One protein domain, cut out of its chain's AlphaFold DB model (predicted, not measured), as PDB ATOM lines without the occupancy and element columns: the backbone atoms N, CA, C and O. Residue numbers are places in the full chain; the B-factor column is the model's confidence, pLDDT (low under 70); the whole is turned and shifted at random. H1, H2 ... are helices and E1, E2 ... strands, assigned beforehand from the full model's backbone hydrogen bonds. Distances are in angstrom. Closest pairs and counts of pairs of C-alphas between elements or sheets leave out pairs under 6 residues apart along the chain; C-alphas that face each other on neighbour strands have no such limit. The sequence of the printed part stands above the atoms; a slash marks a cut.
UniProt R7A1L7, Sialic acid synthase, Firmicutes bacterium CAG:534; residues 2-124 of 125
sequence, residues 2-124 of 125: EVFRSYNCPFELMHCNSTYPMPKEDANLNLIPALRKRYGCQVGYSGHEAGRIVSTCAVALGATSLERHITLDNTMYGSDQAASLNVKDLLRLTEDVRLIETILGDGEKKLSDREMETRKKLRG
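Overview. This is residues 2 to 124 of the 125 residues of the protein "Sialic acid synthase" of Firmicutes bacterium CAG:534 (UniProt R7A1L7). A small sheet of three parallel strands has two short helices, H2 and H3, packed over one face, and the longest helix, H4, packs on H3. From the end of H4 the free residues 105 to 110 stick out as an arm that leads to H5, far from the rest, while H1 lies away from the sheet at another extremity. The 123 printed residues hold five named helices and three named strands, in the order H1 E1 H2 E2 H3 E3 H4 H5; the sheet order is E1, E2, E3, and the class is mostly helix. The whole is loose, with a radius of gyration of the C-alphas of 18.9 A, and spans 61 by 45 by 24 A, the arm with H5 adding to the length.

Along the chain. The sheet consists of E1, residues 13 to 16, 9.4 A long; E2, residues 43 to 47, 13.0 A; and E3, residues 66 to 68, 6.8 A. C-alpha 43 is at (36.373, -16.670, 20.936). H2 is residues 31 to 39, 11.5 A, and H3 residues 53 to 60, 10.6 A. H4, residues 87 to 104, is 26.1 A long, with a kink of 30 degrees near residue 98. H1 is residues 2 to 6, 6.0 A, beginning with C-alpha 2 at (44.801, -4.147, 15.797). H5, residues 113 to 123, is 15.1 A long and ends with C-alpha 123 at (35.006, -60.186, 27.480).

Arrangement. E2 is the inner strand, parallel to E1 at 30 degrees, with N 15 and O 44 2.9 A apart, and parallel to E3 at 17 degrees, with N 67 and O 45 2.9 A apart, both within hydrogen-bond range. H2 and H3 are on the same face of the sheet: two layers, helices on one face of a sheet. H3, at a height of 9.5 A, lies over E2 and runs along it at 7 degrees on the local plane; the closest C-alphas, of Tyr 45 and Ala 58, are 6.5 A apart. H2, at a height of 8.5 A, is only just over E1 and E2, with 3 C-alphas falling on each; its closest C-alphas to E2 are those of Arg 36 and Val 43, 5.9 A apart. E1, H2, E2 and E2, H3, E3 are strand-helix-strand units, two parallel neighbour strands with a helix between, each with a right-handed crossover. H4 touches H3, closest at the C-alphas of Thr 56 and Val 97, 6.5 A apart, the same way at a shallow tilt of 34 degrees, only just short of steep. H1 and H5 are not on the sheet, and H4 and H5 are apart. Every O i to N i+4 pair is within hydrogen-bond range in H1, H2, H3 and H5, and 12 of 14 in H4.

Size, cuts and confidence. The C-alphas of Tyr 7 and Gly 124, the two farthest apart, are 65.2 A apart. The printed part has no cut. The links E1 to H2 and E3 to H4 are long, with 14 and 18 residues; in the latter, residues 70 to 71 pair with 85 to 86, parallel. Mean pLDDT of the printed part is 95.0, and residue 124 is under 70.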
ATOM      1  N   GLU A   2      43.648  -5.041  15.599       93.12
ATOM      2  CA  GLU A   2      44.801  -4.147  15.797       93.12
ATOM      3  C   GLU A   2      44.470  -2.919  16.643       93.12
ATOM      4  O   GLU A   2      45.225  -2.623  17.555       93.12
ATOM      5  N   VAL A   3      43.305  -2.296  16.432       96.44
ATOM      6  CA  VAL A   3      42.832  -1.169  17.256       96.44
ATOM      7  C   VAL A   3      42.767  -1.539  18.743       96.44
ATOM      8  O   VAL A   3      43.347  -0.859  19.578       96.44
ATOM      9  N   PHE A   4      42.127  -2.652  19.110       96.88
ATOM     10  CA  PHE A   4      42.068  -3.064  20.519       96.88
ATOM     11  C   PHE A   4      43.464  -3.338  21.094       96.88
ATOM     12  O   PHE A   4      43.755  -2.944  22.220       96.88
ATOM     13  N   ARG A   5      44.356  -3.942  20.299       95.12
ATOM     14  CA  ARG A   5      45.744  -4.209  20.706       95.12
ATOM     15  C   ARG A   5      46.566  -2.927  20.861       95.12
ATOM     16  O   ARG A   5      47.317  -2.829  21.824       95.12
ATOM     17  N   SER A   6      46.409  -1.943  19.973       97.50
ATOM     18  CA  SER A   6      47.161  -0.682  20.025       97.50
ATOM     19  C   SER A   6      46.818   0.147  21.258       97.50
ATOM     20  O   SER A   6      47.676   0.852  21.778       97.50
ATOM     21  N   TYR A   7      45.580   0.035  21.745       97.69
ATOM     22  CA  TYR A   7      45.121   0.690  22.972       97.69
ATOM     23  C   TYR A   7      45.194  -0.211  24.213       97.69
ATOM     24  O   TYR A   7      44.688   0.170  25.266       97.69
ATOM     25  N   ASN A   8      45.810  -1.395  24.109       96.00
ATOM     26  CA  ASN A   8      45.915  -2.373  25.194       96.00
ATOM     27  C   ASN A   8      44.558  -2.681  25.872       96.00
ATOM     28  O   ASN A   8      44.467  -2.844  27.087       96.00
ATOM     29  N   CYS A   9      43.491  -2.723  25.070       97.56
ATOM     30  CA  CYS A   9      42.129  -2.996  25.505       97.56
ATOM     31  C   CYS A   9      41.865  -4.512  25.445       97.56
ATOM     32  O   CYS A   9      41.995  -5.100  24.363       97.56
ATOM     33  N   PRO A  10      41.502  -5.166  26.566       96.06
ATOM     34  CA  PRO A  10      41.075  -6.561  26.553       96.06
ATOM     35  C   PRO A  10      39.840  -6.740  25.669       96.06
ATOM     36  O   PRO A  10      38.906  -5.945  25.734       96.06
ATOM     37  N   PHE A  11      39.827  -7.790  24.853       96.62
ATOM     38  CA  PHE A  11      38.706  -8.084  23.967       96.62
ATOM     39  C   PHE A  11      38.520  -9.590  23.786       96.62
ATOM     40  O   PHE A  11      39.453 -10.380  23.943       96.62
ATOM     41  N   GLU A  12      37.313  -9.959  23.377       97.06
ATOM     42  CA  GLU A  12      36.942 -11.298  22.937       97.06
ATOM     43  C   GLU A  12      36.199 -11.185  21.602       97.06
ATOM     44  O   GLU A  12      35.511 -10.194  21.348       97.06
ATOM     45  N   LEU A  13      36.373 -12.166  20.717       98.19
ATOM     46  CA  LEU A  13      35.636 -12.222  19.458       98.19
ATOM     47  C   LEU A  13      34.405 -13.116  19.618       98.19
ATOM     48  O   LEU A  13      34.536 -14.266  20.012       98.19
ATOM     49  N   MET A  14      33.225 -12.637  19.239       98.44
ATOM     50  CA  MET A  14      32.007 -13.450  19.272       98.44
ATOM     51  C   MET A  14      31.703 -13.983  17.872       98.44
ATOM     52  O   MET A  14      31.457 -13.203  16.951       98.44
ATOM     53  N   HIS A  15      31.731 -15.306  17.697       98.56
ATOM     54  CA  HIS A  15      31.162 -15.932  16.502       98.56
ATOM     55  C   HIS A  15      29.640 -15.769  16.528       98.56
ATOM     56  O   HIS A  15      29.022 -16.009  17.563       98.56
ATOM     57  N   CYS A  16      29.046 -15.344  15.416       97.81
ATOM     58  CA  CYS A  16      27.633 -14.995  15.357       97.81
ATOM     59  C   CYS A  16      27.084 -15.113  13.929       97.81
ATOM     60  O   CYS A  16      27.789 -14.837  12.956       97.81
ATOM     61  N   ASN A  17      25.804 -15.472  13.821       97.12
ATOM     62  CA  ASN A  17      24.994 -15.323  12.615       97.12
ATOM     63  C   ASN A  17      23.791 -14.426  12.946       97.12
ATOM     64  O   ASN A  17      23.032 -14.731  13.861       97.12
ATOM     65  N   SER A  18      23.616 -13.323  12.215       93.94
ATOM     66  CA  SER A  18      22.627 -12.269  12.508       93.94
ATOM     67  C   SER A  18      21.230 -12.529  11.920       93.94
ATOM     68  O   SER A  18      20.546 -11.591  11.513       93.94
ATOM     69  N   THR A  19      20.808 -13.792  11.847       92.50
ATOM     70  CA  THR A  19      19.461 -14.186  11.400       92.50
ATOM     71  C   THR A  19      18.593 -14.539  12.608       92.50
ATOM     72  O   THR A  19      19.065 -15.212  13.518       92.50
ATOM     73  N   TYR A  20      17.324 -14.114  12.623       89.69
ATOM     74  CA  TYR A  20      16.434 -14.233  13.786       89.69
ATOM     75  C   TYR A  20      15.077 -14.856  13.395       89.69
ATOM     76  O   TYR A  20      14.258 -14.174  12.778       89.69
ATOM     77  N   PRO A  21      14.797 -16.126  13.744       91.25
ATOM     78  CA  PRO A  21      15.728 -17.114  14.281       91.25
ATOM     79  C   PRO A  21      16.676 -17.646  13.199       91.25
ATOM     80  O   PRO A  21      16.283 -17.876  12.057       91.25
ATOM     81  N   MET A  22      17.919 -17.904  13.581       95.75
ATOM     82  CA  MET A  22      18.909 -18.535  12.717       95.75
ATOM     83  C   MET A  22      18.593 -20.041  12.558       95.75
ATOM     84  O   MET A  22      18.456 -20.743  13.572       95.75
ATOM     85  N   PRO A  23      18.514 -20.568  11.317       95.94
ATOM     86  CA  PRO A  23      18.500 -22.007  11.048       95.94
ATOM     87  C   PRO A  23      19.742 -22.702  11.622       95.94
ATOM     88  O   PRO A  23      20.833 -22.137  11.653       95.94
ATOM     89  N   LYS A  24      19.608 -23.949  12.089       96.00
ATOM     90  CA  LYS A  24      20.716 -24.631  12.790       96.00
ATOM     91  C   LYS A  24      21.877 -24.948  11.848       96.00
ATOM     92  O   LYS A  24      23.030 -24.968  12.273       96.00
ATOM     93  N   GLU A  25      21.563 -25.178  10.582       97.25
ATOM     94  CA  GLU A  25      22.493 -25.492   9.502       97.25
ATOM     95  C   GLU A  25      23.435 -24.310   9.210       97.25
ATOM     96  O   GLU A  25      24.586 -24.519   8.826       97.25
ATOM     97  N   ASP A  26      22.988 -23.084   9.500       97.88
ATOM     98  CA  ASP A  26      23.738 -21.847   9.259       97.88
ATOM     99  C   ASP A  26      24.655 -21.451  10.430       97.88
ATOM    100  O   ASP A  26      25.370 -20.446  10.356       97.88
ATOM    101  N   ALA A  27      24.664 -22.230  11.520       98.00
ATOM    102  CA  ALA A  27      25.427 -21.905  12.724       98.00
ATOM    103  C   ALA A  27      26.945 -21.937  12.505       98.00
ATOM    104  O   ALA A  27      27.667 -21.146  13.106       98.00
ATOM    105  N   ASN A  28      27.441 -22.860  11.672       98.19
ATOM    106  CA  ASN A  28      28.860 -23.011  11.322       98.19
ATOM    107  C   ASN A  28      29.833 -22.908  12.524       98.19
ATOM    108  O   ASN A  28      30.811 -22.159  12.506       98.19
ATOM    109  N   LEU A  29      29.574 -23.668  13.595       98.62
ATOM    110  CA  LEU A  29      30.317 -23.551  14.859       98.62
ATOM    111  C   LEU A  29      31.809 -23.916  14.764       98.62
ATOM    112  O   LEU A  29      32.592 -23.508  15.619       98.62
ATOM    113  N   ASN A  30      32.238 -24.608  13.704       98.62
ATOM    114  CA  ASN A  30      33.660 -24.837  13.421       98.62
ATOM    115  C   ASN A  30      34.446 -23.529  13.204       98.62
ATOM    116  O   ASN A  30      35.678 -23.530  13.279       98.62
ATOM    117  N   LEU A  31      33.759 -22.399  12.993       98.38
ATOM    118  CA  LEU A  31      34.387 -21.083  13.019       98.38
ATOM    119  C   LEU A  31      34.979 -20.737  14.385       98.38
ATOM    120  O   LEU A  31      35.985 -20.045  14.408       98.38
ATOM    121  N   ILE A  32      34.460 -21.242  15.505       98.75
ATOM    122  CA  ILE A  32      34.998 -20.933  16.842       98.75
ATOM    123  C   ILE A  32      36.492 -21.306  16.947       98.75
ATOM    124  O   ILE A  32      37.322 -20.408  17.141       98.75
ATOM    125  N   PRO A  33      36.899 -22.578  16.743       98.56
ATOM    126  CA  PRO A  33      38.316 -22.936  16.759       98.56
ATOM    127  C   PRO A  33      39.100 -22.319  15.588       98.56
ATOM    128  O   PRO A  33      40.270 -21.965  15.757       98.56
ATOM    129  N   ALA A  34      38.486 -22.139  14.412       98.56
ATOM    130  CA  ALA A  34      39.161 -21.539  13.260       98.56
ATOM    131  C   ALA A  34      39.511 -20.056  13.485       98.56
ATOM    132  O   ALA A  34      40.632 -19.633  13.191       98.56
ATOM    133  N   LEU A  35      38.584 -19.273  14.042       98.50
ATOM    134  CA  LEU A  35      38.769 -17.867  14.402       98.50
ATOM    135  C   LEU A  35      39.799 -17.734  15.525       98.50
ATOM    136  O   LEU A  35      40.690 -16.891  15.422       98.50
ATOM    137  N   ARG A  36      39.751 -18.617  16.534       98.19
ATOM    138  CA  ARG A  36      40.759 -18.663  17.604       98.19
ATOM    139  C   ARG A  36      42.155 -18.871  17.031       98.19
ATOM    140  O   ARG A  36      43.061 -18.104  17.344       98.19
ATOM    141  N   LYS A  37      42.321 -19.861  16.147       98.25
ATOM    142  CA  LYS A  37      43.599 -20.134  15.472       98.25
ATOM    143  C   LYS A  37      44.052 -18.960  14.604       98.25
ATOM    144  O   LYS A  37      45.229 -18.616  14.615       98.25
ATOM    145  N   ARG A  38      43.134 -18.356  13.846       97.88
ATOM    146  CA  ARG A  38      43.434 -17.261  12.911       97.88
ATOM    147  C   ARG A  38      43.872 -15.987  13.624       97.88
ATOM    148  O   ARG A  38      44.756 -15.295  13.133       97.88
ATOM    149  N   TYR A  39      43.224 -15.659  14.735       96.75
ATOM    150  CA  TYR A  39      43.375 -14.362  15.379       96.75
ATOM    151  C   TYR A  39      44.147 -14.396  16.701       96.75
ATOM    152  O   TYR A  39      44.549 -13.341  17.197       96.75
ATOM    153  N   GLY A  40      44.389 -15.582  17.264       96.00
ATOM    154  CA  GLY A  40      45.141 -15.743  18.508       96.00
ATOM    155  C   GLY A  40      44.487 -15.023  19.688       96.00
ATOM    156  O   GLY A  40      45.183 -14.399  20.483       96.00
ATOM    157  N   CYS A  41      43.156 -15.035  19.760       96.94
ATOM    158  CA  CYS A  41      42.381 -14.445  20.848       96.94
ATOM    159  C   CYS A  41      41.303 -15.418  21.330       96.94
ATOM    160  O   CYS A  41      41.023 -16.427  20.676       96.94
ATOM    161  N   GLN A  42      40.684 -15.090  22.463       97.94
ATOM    162  CA  GLN A  42      39.505 -15.810  22.921       97.94
ATOM    163  C   GLN A  42      38.338 -15.604  21.958       97.94
ATOM    164  O   GLN A  42      38.246 -14.573  21.280       97.94
ATOM    165  N   VAL A  43      37.503 -16.636  21.861       98.69
ATOM    166  CA  VAL A  43      36.373 -16.670  20.936       98.69
ATOM    167  C   VAL A  43      35.176 -17.264  21.651       98.69
ATOM    168  O   VAL A  43      35.220 -18.434  22.035       98.69
ATOM    169  N   GLY A  44      34.130 -16.462  21.799       98.62
ATOM    170  CA  GLY A  44      32.829 -16.871  22.300       98.62
ATOM    171  C   GLY A  44      31.826 -17.090  21.170       98.62
ATOM    172  O   GLY A  44      32.169 -17.094  19.983       98.62
ATOM    173  N   TYR A  45      30.566 -17.269  21.546       98.69
ATOM    174  CA  TYR A  45      29.447 -17.471  20.637       98.69
ATOM    175  C   TYR A  45      28.256 -16.605  21.052       98.69
ATOM    176  O   TYR A  45      27.815 -16.667  22.199       98.69
ATOM    177  N   SER A  46      27.748 -15.800  20.120       98.31
ATOM    178  CA  SER A  46      26.497 -15.049  20.258       98.31
ATOM    179  C   SER A  46      25.444 -15.695  19.364       98.31
ATOM    180  O   SER A  46      25.568 -15.708  18.135       98.31
ATOM    181  N   GLY A  47      24.461 -16.325  20.004       96.81
ATOM    182  CA  GLY A  47      23.504 -17.202  19.348       96.81
ATOM    183  C   GLY A  47      22.161 -16.539  19.088       96.81
ATOM    184  O   GLY A  47      21.567 -15.942  19.990       96.81
ATOM    185  N   HIS A  48      21.620 -16.769  17.893       96.44
ATOM    186  CA  HIS A  48      20.278 -16.346  17.469       96.44
ATOM    187  C   HIS A  48      19.413 -17.526  16.991       96.44
ATOM    188  O   HIS A  48      18.397 -17.346  16.326       96.44
ATOM    189  N   GLU A  49      19.796 -18.756  17.338       95.25
ATOM    190  CA  GLU A  49      18.989 -19.961  17.129       95.25
ATOM    191  C   GLU A  49      17.762 -20.002  18.046       95.25
ATOM    192  O   GLU A  49      17.743 -19.390  19.109       95.25
ATOM    193  N   ALA A  50      16.780 -20.840  17.712       93.25
ATOM    194  CA  ALA A  50      15.816 -21.324  18.698       93.25
ATOM    195  C   ALA A  50      16.384 -22.526  19.480       93.25
ATOM    196  O   ALA A  50      16.947 -23.464  18.900       93.25
ATOM    197  N   GLY A  51      16.170 -22.537  20.798       93.75
ATOM    198  CA  GLY A  51      16.633 -23.602  21.691       93.75
ATOM    199  C   GLY A  51      18.098 -23.458  22.123       93.75
ATOM    200  O   GLY A  51      18.678 -22.376  22.058       93.75
ATOM    201  N   ARG A  52      18.675 -24.554  22.637       96.19
ATOM    202  CA  ARG A  52      19.948 -24.543  23.393       96.19
ATOM    203  C   ARG A  52      21.070 -25.372  22.767       96.19
ATOM    204  O   ARG A  52      22.229 -25.176  23.112       96.19
ATOM    205  N   ILE A  53      20.733 -26.288  21.856       97.12
ATOM    206  CA  ILE A  53      21.673 -27.297  21.344       97.12
ATOM    207  C   ILE A  53      22.897 -26.671  20.665       97.12
ATOM    208  O   ILE A  53      24.022 -27.110  20.886       97.12
ATOM    209  N   VAL A  54      22.693 -25.602  19.890       98.00
ATOM    210  CA  VAL A  54      23.778 -24.907  19.190       98.00
ATOM    211  C   VAL A  54      24.713 -24.241  20.204       98.00
ATOM    212  O   VAL A  54      25.918 -24.473  20.158       98.00
ATOM    213  N   SER A  55      24.163 -23.529  21.192       98.06
ATOM    214  CA  SER A  55      24.929 -22.959  22.311       98.06
ATOM    215  C   SER A  55      25.748 -24.012  23.080       98.06
ATOM    216  O   SER A  55      26.925 -23.788  23.361       98.06
ATOM    217  N   THR A  56      25.184 -25.190  23.378       98.06
ATOM    218  CA  THR A  56      25.934 -26.269  24.052       98.06
ATOM    219  C   THR A  56      27.058 -26.835  23.181       98.06
ATOM    220  O   THR A  56      28.161 -27.075  23.670       98.06
ATOM    221  N   CYS A  57      26.827 -26.987  21.873       98.31
ATOM    222  CA  CYS A  57      27.869 -27.409  20.937       98.31
ATOM    223  C   CYS A  57      28.986 -26.364  20.815       98.31
ATOM    224  O   CYS A  57      30.153 -26.735  20.698       98.31
ATOM    225  N   ALA A  58      28.653 -25.072  20.875       98.50
ATOM    226  CA  ALA A  58      29.637 -23.996  20.836       98.50
ATOM    227  C   ALA A  58      30.612 -24.096  22.019       98.50
ATOM    228  O   ALA A  58      31.824 -24.011  21.823       98.50
ATOM    229  N   VAL A  59      30.100 -24.365  23.225       98.25
ATOM    230  CA  VAL A  59      30.930 -24.591  24.423       98.25
ATOM    231  C   VAL A  59      31.781 -25.847  24.288       98.25
ATOM    232  O   VAL A  59      32.970 -25.799  24.585       98.25
ATOM    233  N   ALA A  60      31.228 -26.942  23.761       98.06
ATOM    234  CA  ALA A  60      32.002 -28.159  23.503       98.06
ATOM    235  C   ALA A  60      33.150 -27.942  22.495       98.06
ATOM    236  O   ALA A  60      34.199 -28.572  22.603       98.06
ATOM    237  N   LEU A  61      32.987 -27.015  21.544       98.06
ATOM    238  CA  LEU A  61      34.035 -26.573  20.608       98.06
ATOM    239  C   LEU A  61      34.984 -25.522  21.214       98.06
ATOM    240  O   LEU A  61      35.885 -25.008  20.542       98.06
ATOM    241  N   GLY A  62      34.798 -25.225  22.496       97.38
ATOM    242  CA  GLY A  62      35.656 -24.386  23.306       97.38
ATOM    243  C   GLY A  62      35.272 -22.917  23.311       97.38
ATOM    244  O   GLY A  62      36.160 -22.124  23.596       97.38
ATOM    245  N   ALA A  63      34.042 -22.519  22.966       98.31
ATOM    246  CA  ALA A  63      33.601 -21.130  23.138       98.31
ATOM    247  C   ALA A  63      33.857 -20.652  24.577       98.31
ATOM    248  O   ALA A  63      33.502 -21.343  25.530       98.31
ATOM    249  N   THR A  64      34.474 -19.482  24.728       97.75
ATOM    250  CA  THR A  64      34.859 -18.936  26.042       97.75
ATOM    251  C   THR A  64      33.771 -18.089  26.697       97.75
ATOM    252  O   THR A  64      33.711 -18.020  27.922       97.75
ATOM    253  N   SER A  65      32.873 -17.533  25.888       97.94
ATOM    254  CA  SER A  65      31.690 -16.790  26.316       97.94
ATOM    255  C   SER A  65      30.465 -17.233  25.516       97.94
ATOM    256  O   SER A  65      30.584 -17.632  24.354       97.94
ATOM    257  N   LEU A  66      29.284 -17.149  26.129       98.00
ATOM    258  CA  LEU A  66      27.990 -17.365  25.480       98.00
ATOM    259  C   LEU A  66      27.107 -16.129  25.648       98.00
ATOM    260  O   LEU A  66      26.956 -15.624  26.758       98.00
ATOM    261  N   GLU A  67      26.467 -15.705  24.564       98.12
ATOM    262  CA  GLU A  67      25.468 -14.637  24.556       98.12
ATOM    263  C   GLU A  67      24.174 -15.139  23.902       98.12
ATOM    264  O   GLU A  67      24.200 -15.792  22.855       98.12
ATOM    265  N   ARG A  68      23.035 -14.876  24.554       97.12
ATOM    266  CA  ARG A  68      21.697 -15.274  24.104       97.12
ATOM    267  C   ARG A  68      20.679 -14.218  24.504       97.12
ATOM    268  O   ARG A  68      20.750 -13.673  25.604       97.12
ATOM    269  N   HIS A  69      19.688 -14.004  23.646       95.62
ATOM    270  CA  HIS A  69      18.500 -13.251  24.030       95.62
ATOM    271  C   HIS A  69      17.680 -14.048  25.050       95.62
ATOM    272  O   HIS A  69      17.602 -15.279  24.976       95.62
ATOM    273  N   ILE A  70      17.058 -13.341  25.990       95.75
ATOM    274  CA  ILE A  70      16.194 -13.923  27.017       95.75
ATOM    275  C   ILE A  70      14.797 -13.325  26.926       95.75
ATOM    276  O   ILE A  70      14.630 -12.147  26.617       95.75
ATOM    277  N   THR A  71      13.793 -14.138  27.226       94.94
ATOM    278  CA  THR A  71      12.399 -13.703  27.272       94.94
ATOM    279  C   THR A  71      11.670 -14.311  28.462       94.94
ATOM    280  O   THR A  71      12.085 -15.327  29.024       94.94
ATOM    281  N   LEU A  72      10.573 -13.679  28.868       93.88
ATOM    282  CA  LEU A  72       9.633 -14.274  29.815       93.88
ATOM    283  C   LEU A  72       8.708 -15.272  29.112       93.88
ATOM    284  O   LEU A  72       8.356 -16.291  29.705       93.88
ATOM    285  N   ASP A  73       8.365 -15.005  27.851       90.25
ATOM    286  CA  ASP A  73       7.492 -15.840  27.036       90.25
ATOM    287  C   ASP A  73       7.815 -15.644  25.546       90.25
ATOM    288  O   ASP A  73       7.750 -14.541  25.000       90.25
ATOM    289  N   ASN A  74       8.153 -16.743  24.871       88.44
ATOM    290  CA  ASN A  74       8.498 -16.766  23.451       88.44
ATOM    291  C   ASN A  74       7.338 -16.356  22.519       88.44
ATOM    292  O   ASN A  74       7.575 -16.119  21.337       88.44
ATOM    293  N   THR A  75       6.101 -16.285  23.027       88.31
ATOM    294  CA  THR A  75       4.904 -15.856  22.283       88.31
ATOM    295  C   THR A  75       4.636 -14.349  22.355       88.31
ATOM    296  O   THR A  75       3.709 -13.859  21.708       88.31
ATOM    297  N   MET A  76       5.442 -13.596  23.115       90.44
ATOM    298  CA  MET A  76       5.332 -12.139  23.195       90.44
ATOM    299  C   MET A  76       5.566 -11.468  21.835       90.44
ATOM    300  O   MET A  76       6.147 -12.034  20.910       90.44
ATOM    301  N   TYR A  77       5.129 -10.214  21.718       88.38
ATOM    302  CA  TYR A  77       5.388  -9.398  20.536       88.38
ATOM    303  C   TYR A  77       6.883  -9.043  20.406       88.38
ATOM    304  O   TYR A  77       7.546  -8.714  21.393       88.38
ATOM    305  N   GLY A  78       7.391  -9.068  19.173       85.12
ATOM    306  CA  GLY A  78       8.770  -8.714  18.820       85.12
ATOM    307  C   GLY A  78       9.466  -9.811  18.013       85.12
ATOM    308  O   GLY A  78       9.217 -10.996  18.216       85.12
ATOM    309  N   SER A  79      10.355  -9.419  17.097       80.88
ATOM    310  CA  SER A  79      11.084 -10.340  16.208       80.88
ATOM    311  C   SER A  79      11.986 -11.324  16.957       80.88
ATOM    312  O   SER A  79      12.161 -12.460  16.526       80.88
ATOM    313  N   ASP A  80      12.522 -10.908  18.103       86.62
ATOM    314  CA  ASP A  80      13.582 -11.648  18.795       86.62
ATOM    315  C   ASP A  80      13.025 -12.705  19.761       86.62
ATOM    316  O   ASP A  80      13.756 -13.575  20.242       86.62
ATOM    317  N   GLN A  81      11.718 -12.666  20.038       90.06
ATOM    318  CA  GLN A  81      11.070 -13.516  21.041       90.06
ATOM    319  C   GLN A  81      11.180 -14.999  20.678       90.06
ATOM    320  O   GLN A  81      11.489 -15.829  21.533       90.06
ATOM    321  N   ALA A  82      11.022 -15.335  19.396       84.69
ATOM    322  CA  ALA A  82      11.109 -16.712  18.909       84.69
ATOM    323  C   ALA A  82      12.530 -17.307  19.012       84.69
ATOM    324  O   ALA A  82      12.681 -18.516  19.183       84.69
ATOM    325  N   ALA A  83      13.567 -16.469  18.925       88.38
ATOM    326  CA  ALA A  83      14.971 -16.877  19.048       88.38
ATOM    327  C   ALA A  83      15.481 -16.862  20.503       88.38
ATOM    328  O   ALA A  83      16.533 -17.428  20.807       88.38
ATOM    329  N   SER A  84      14.750 -16.207  21.405       94.06
ATOM    330  CA  SER A  84      15.141 -16.027  22.803       94.06
ATOM    331  C   SER A  84      14.999 -17.310  23.626       94.06
ATOM    332  O   SER A  84      14.165 -18.172  23.355       94.06
ATOM    333  N   LEU A  85      15.778 -17.423  24.696       96.31
ATOM    334  CA  LEU A  85      15.575 -18.436  25.725       96.31
ATOM    335  C   LEU A  85      14.564 -17.926  26.749       96.31
ATOM    336  O   LEU A  85      14.733 -16.843  27.304       96.31
ATOM    337  N   ASN A  86      13.541 -18.722  27.051       95.44
ATOM    338  CA  ASN A  86      12.751 -18.462  28.251       95.44
ATOM    339  C   ASN A  86      13.584 -18.745  29.515       95.44
ATOM    340  O   ASN A  86      14.630 -19.398  29.466       95.44
ATOM    341  N   VAL A  87      13.098 -18.296  30.674       94.94
ATOM    342  CA  VAL A  87      13.791 -18.454  31.967       94.94
ATOM    343  C   VAL A  87      14.175 -19.912  32.256       94.94
ATOM    344  O   VAL A  87      15.285 -20.187  32.709       94.94
ATOM    345  N   LYS A  88      13.288 -20.868  31.963       95.94
ATOM    346  CA  LYS A  88      13.544 -22.297  32.191       95.94
ATOM    347  C   LYS A  88      14.668 -22.818  31.297       95.94
ATOM    348  O   LYS A  88      15.502 -23.600  31.749       95.94
ATOM    349  N   ASP A  89      14.688 -22.399  30.040       96.44
ATOM    350  CA  ASP A  89      15.730 -22.771  29.092       96.44
ATOM    351  C   ASP A  89      17.069 -22.093  29.408       96.44
ATOM    352  O   ASP A  89      18.111 -22.729  29.267       96.44
ATOM    353  N   LEU A  90      17.062 -20.859  29.915       96.88
ATOM    354  CA  LEU A  90      18.276 -20.207  30.404       96.88
ATOM    355  C   LEU A  90      18.914 -21.002  31.552       96.88
ATOM    356  O   LEU A  90      20.101 -21.317  31.484       96.88
ATOM    357  N   LEU A  91      18.129 -21.391  32.564       97.31
ATOM    358  CA  LEU A  91      18.628 -22.187  33.694       97.31
ATOM    359  C   LEU A  91      19.218 -23.522  33.221       97.31
ATOM    360  O   LEU A  91      20.350 -23.858  33.562       97.31
ATOM    361  N   ARG A  92      18.510 -24.227  32.333       97.75
ATOM    362  CA  ARG A  92      19.007 -25.478  31.742       97.75
ATOM    363  C   ARG A  92      20.282 -25.285  30.933       97.75
ATOM    364  O   ARG A  92      21.160 -26.135  30.977       97.75
ATOM    365  N   LEU A  93      20.398 -24.189  30.181       97.50
ATOM    366  CA  LEU A  93      21.636 -23.884  29.467       97.50
ATOM    367  C   LEU A  93      22.791 -23.701  30.457       97.50
ATOM    368  O   LEU A  93      23.859 -24.253  30.228       97.50
ATOM    369  N   THR A  94      22.585 -22.984  31.566       96.62
ATOM    370  CA  THR A  94      23.650 -22.805  32.568       96.62
ATOM    371  C   THR A  94      24.080 -24.118  33.223       96.62
ATOM    372  O   THR A  94      25.278 -24.328  33.414       96.62
ATOM    373  N   GLU A  95      23.139 -25.022  33.510       97.50
ATOM    374  CA  GLU A  95      23.429 -26.367  34.025       97.50
ATOM    375  C   GLU A  95      24.227 -27.194  33.009       97.50
ATOM    376  O   GLU A  95      25.281 -27.737  33.346       97.50
ATOM    377  N   ASP A  96      23.773 -27.225  31.752       97.44
ATOM    378  CA  ASP A  96      24.439 -27.964  30.678       97.44
ATOM    379  C   ASP A  96      25.871 -27.459  30.458       97.44
ATOM    380  O   ASP A  96      26.792 -28.263  30.339       97.44
ATOM    381  N   VAL A  97      26.089 -26.139  30.464       97.12
ATOM    382  CA  VAL A  97      27.426 -25.534  30.314       97.12
ATOM    383  C   VAL A  97      28.384 -26.016  31.401       97.12
ATOM    384  O   VAL A  97      29.518 -26.377  31.096       97.12
ATOM    385  N   ARG A  98      27.933 -26.073  32.659       95.69
ATOM    386  CA  ARG A  98      28.758 -26.565  33.776       95.69
ATOM    387  C   ARG A  98      29.019 -28.063  33.682       95.69
ATOM    388  O   ARG A  98      30.095 -28.524  34.049       95.69
ATOM    389  N   LEU A  99      28.058 -28.826  33.168       97.44
ATOM    390  CA  LEU A  99      28.219 -30.263  32.994       97.44
ATOM    391  C   LEU A  99      29.182 -30.604  31.845       97.44
ATOM    392  O   LEU A  99      29.934 -31.573  31.954       97.44
ATOM    393  N   ILE A 100      29.201 -29.805  30.772       96.62
ATOM    394  CA  ILE A 100      30.067 -30.029  29.601       96.62
ATOM    395  C   ILE A 100      31.544 -30.102  29.996       96.62
ATOM    396  O   ILE A 100      32.244 -30.982  29.502       96.62
ATOM    397  N   GLU A 101      32.009 -29.262  30.924       88.25
ATOM    398  CA  GLU A 101      33.395 -29.301  31.420       88.25
ATOM    399  C   GLU A 101      33.761 -30.680  31.992       88.25
ATOM    400  O   GLU A 101      34.838 -31.207  31.726       88.25
ATOM    401  N   THR A 102      32.829 -31.307  32.715       94.75
ATOM    402  CA  THR A 102      33.012 -32.667  33.241       94.75
ATOM    403  C   THR A 102      32.922 -33.721  32.133       94.75
ATOM    404  O   THR A 102      33.677 -34.691  32.148       94.75
ATOM    405  N   ILE A 103      32.011 -33.544  31.167       96.19
ATOM    406  CA  ILE A 103      31.793 -34.490  30.060       96.19
ATOM    407  C   ILE A 103      33.009 -34.562  29.130       96.19
ATOM    408  O   ILE A 103      33.360 -35.654  28.683       96.19
ATOM    409  N   LEU A 104      33.635 -33.422  28.820       95.62
ATOM    410  CA  LEU A 104      34.773 -33.363  27.897       95.62
ATOM    411  C   LEU A 104      35.994 -34.129  28.428       95.62
ATOM    412  O   LEU A 104      36.733 -34.717  27.637       95.62
ATOM    413  N   GLY A 105      36.175 -34.169  29.750       93.88
ATOM    414  CA  GLY A 105      37.278 -34.880  30.388       93.88
ATOM    415  C   GLY A 105      38.655 -34.301  30.042       93.88
ATOM    416  O   GLY A 105      38.794 -33.131  29.695       93.88
ATOM    417  N   ASP A 106      39.688 -35.136  30.164       93.69
ATOM    418  CA  ASP A 106      41.097 -34.759  29.973       93.69
ATOM    419  C   ASP A 106      41.678 -35.199  28.614       93.69
ATOM    420  O   ASP A 106      42.816 -34.868  28.285       93.69
ATOM    421  N   GLY A 107      40.905 -35.939  27.810       94.38
ATOM    422  CA  GLY A 107      41.349 -36.485  26.525       94.38
ATOM    423  C   GLY A 107      42.258 -37.717  26.627       94.38
ATOM    424  O   GLY A 107      42.711 -38.217  25.596       94.38
ATOM    425  N   GLU A 108      42.508 -38.251  27.825       95.50
ATOM    426  CA  GLU A 108      43.325 -39.451  28.016       95.50
ATOM    427  C   GLU A 108      42.450 -40.712  28.068       95.50
ATOM    428  O   GLU A 108      41.514 -40.826  28.864       95.50
ATOM    429  N   LYS A 109      42.756 -41.729  27.246       91.94
ATOM    430  CA  LYS A 109      42.016 -42.999  27.300       91.94
ATOM    431  C   LYS A 109      42.401 -43.781  28.556       91.94
ATOM    432  O   LYS A 109      43.368 -44.541  28.566       91.94
ATOM    433  N   LYS A 110      41.576 -43.642  29.588       93.19
ATOM    434  CA  LYS A 110      41.641 -44.404  30.839       93.19
ATOM    435  C   LYS A 110      40.441 -45.341  30.930       93.19
ATOM    436  O   LYS A 110      39.349 -45.002  30.477       93.19
ATOM    437  N   LEU A 111      40.650 -46.533  31.482       92.31
ATOM    438  CA  LEU A 111      39.546 -47.412  31.863       92.31
ATOM    439  C   LEU A 111      39.168 -47.062  33.297       92.31
ATOM    440  O   LEU A 111      40.013 -47.139  34.186       92.31
ATOM    441  N   SER A 112      37.915 -46.675  33.521       91.94
ATOM    442  CA  SER A 112      37.414 -46.526  34.890       91.94
ATOM    443  C   SER A 112      37.310 -47.892  35.569       91.94
ATOM    444  O   SER A 112      37.148 -48.909  34.889       91.94
ATOM    445  N   ASP A 113      37.314 -47.932  36.901       94.50
ATOM    446  CA  ASP A 113      37.104 -49.184  37.649       94.50
ATOM    447  C   ASP A 113      35.803 -49.887  37.218       94.50
ATOM    448  O   ASP A 113      35.767 -51.098  36.997       94.50
ATOM    449  N   ARG A 114      34.749 -49.099  36.969       94.25
ATOM    450  CA  ARG A 114      33.451 -49.571  36.456       94.25
ATOM    451  C   ARG A 114      33.550 -50.151  35.039       94.25
ATOM    452  O   ARG A 114      32.921 -51.169  34.734       94.25
ATOM    453  N   GLU A 115      34.338 -49.529  34.162       93.56
ATOM    454  CA  GLU A 115      34.602 -50.045  32.811       93.56
ATOM    455  C   GLU A 115      35.439 -51.335  32.875       93.56
ATOM    456  O   GLU A 115      35.155 -52.285  32.145       93.56
ATOM    457  N   MET A 116      36.409 -51.422  33.793       93.00
ATOM    458  CA  MET A 116      37.221 -52.622  34.033       93.00
ATOM    459  C   MET A 116      36.382 -53.809  34.519       93.00
ATOM    460  O   MET A 116      36.531 -54.919  34.001       93.00
ATOM    461  N   GLU A 117      35.470 -53.598  35.471       93.19
ATOM    462  CA  GLU A 117      34.524 -54.632  35.914       93.19
ATOM    463  C   GLU A 117      33.624 -55.113  34.773       93.19
ATOM    464  O   GLU A 117      33.428 -56.316  34.584       93.19
ATOM    465  N   THR A 118      33.108 -54.175  33.978       92.25
ATOM    466  CA  THR A 118      32.269 -54.484  32.814       92.25
ATOM    467  C   THR A 118      33.043 -55.285  31.769       92.25
ATOM    468  O   THR A 118      32.539 -56.279  31.241       92.25
ATOM    469  N   ARG A 119      34.303 -54.914  31.516       91.06
ATOM    470  CA  ARG A 119      35.208 -55.651  30.631       91.06
ATOM    471  C   ARG A 119      35.398 -57.095  31.097       91.06
ATOM    472  O   ARG A 119      35.298 -57.985  30.259       91.06
ATOM    473  N   LYS A 120      35.635 -57.336  32.393       90.75
ATOM    474  CA  LYS A 120      35.769 -58.698  32.948       90.75
ATOM    475  C   LYS A 120      34.506 -59.532  32.708       90.75
ATOM    476  O   LYS A 120      34.606 -60.662  32.246       90.75
ATOM    477  N   LYS A 121      33.322 -58.954  32.956       91.12
ATOM    478  CA  LYS A 121      32.026 -59.636  32.770       91.12
ATOM    479  C   LYS A 121      31.732 -59.988  31.309       91.12
ATOM    480  O   LYS A 121      31.210 -61.062  31.043       91.12
ATOM    481  N   LEU A 122      32.027 -59.079  30.376       90.94
ATOM    482  CA  LEU A 122      31.582 -59.197  28.981       90.94
ATOM    483  C   LEU A 122      32.627 -59.783  28.027       90.94
ATOM    484  O   LEU A 122      32.260 -60.220  26.941       90.94
ATOM    485  N   ARG A 123      33.919 -59.756  28.380       84.56
ATOM    486  CA  ARG A 123      35.006 -60.186  27.480       84.56
ATOM    487  C   ARG A 123      35.735 -61.460  27.905       84.56
ATOM    488  O   ARG A 123      36.699 -61.794  27.235       84.56
ATOM    489  N   GLY A 124      35.271 -62.148  28.955       67.50
ATOM    490  CA  GLY A 124      35.649 -63.525  29.304       67.50
ATOM    491  C   GLY A 124      37.128 -63.868  29.100       67.50
ATOM    492  O   GLY A 124      37.478 -64.525  28.123       67.50
TER     493      GLY A 124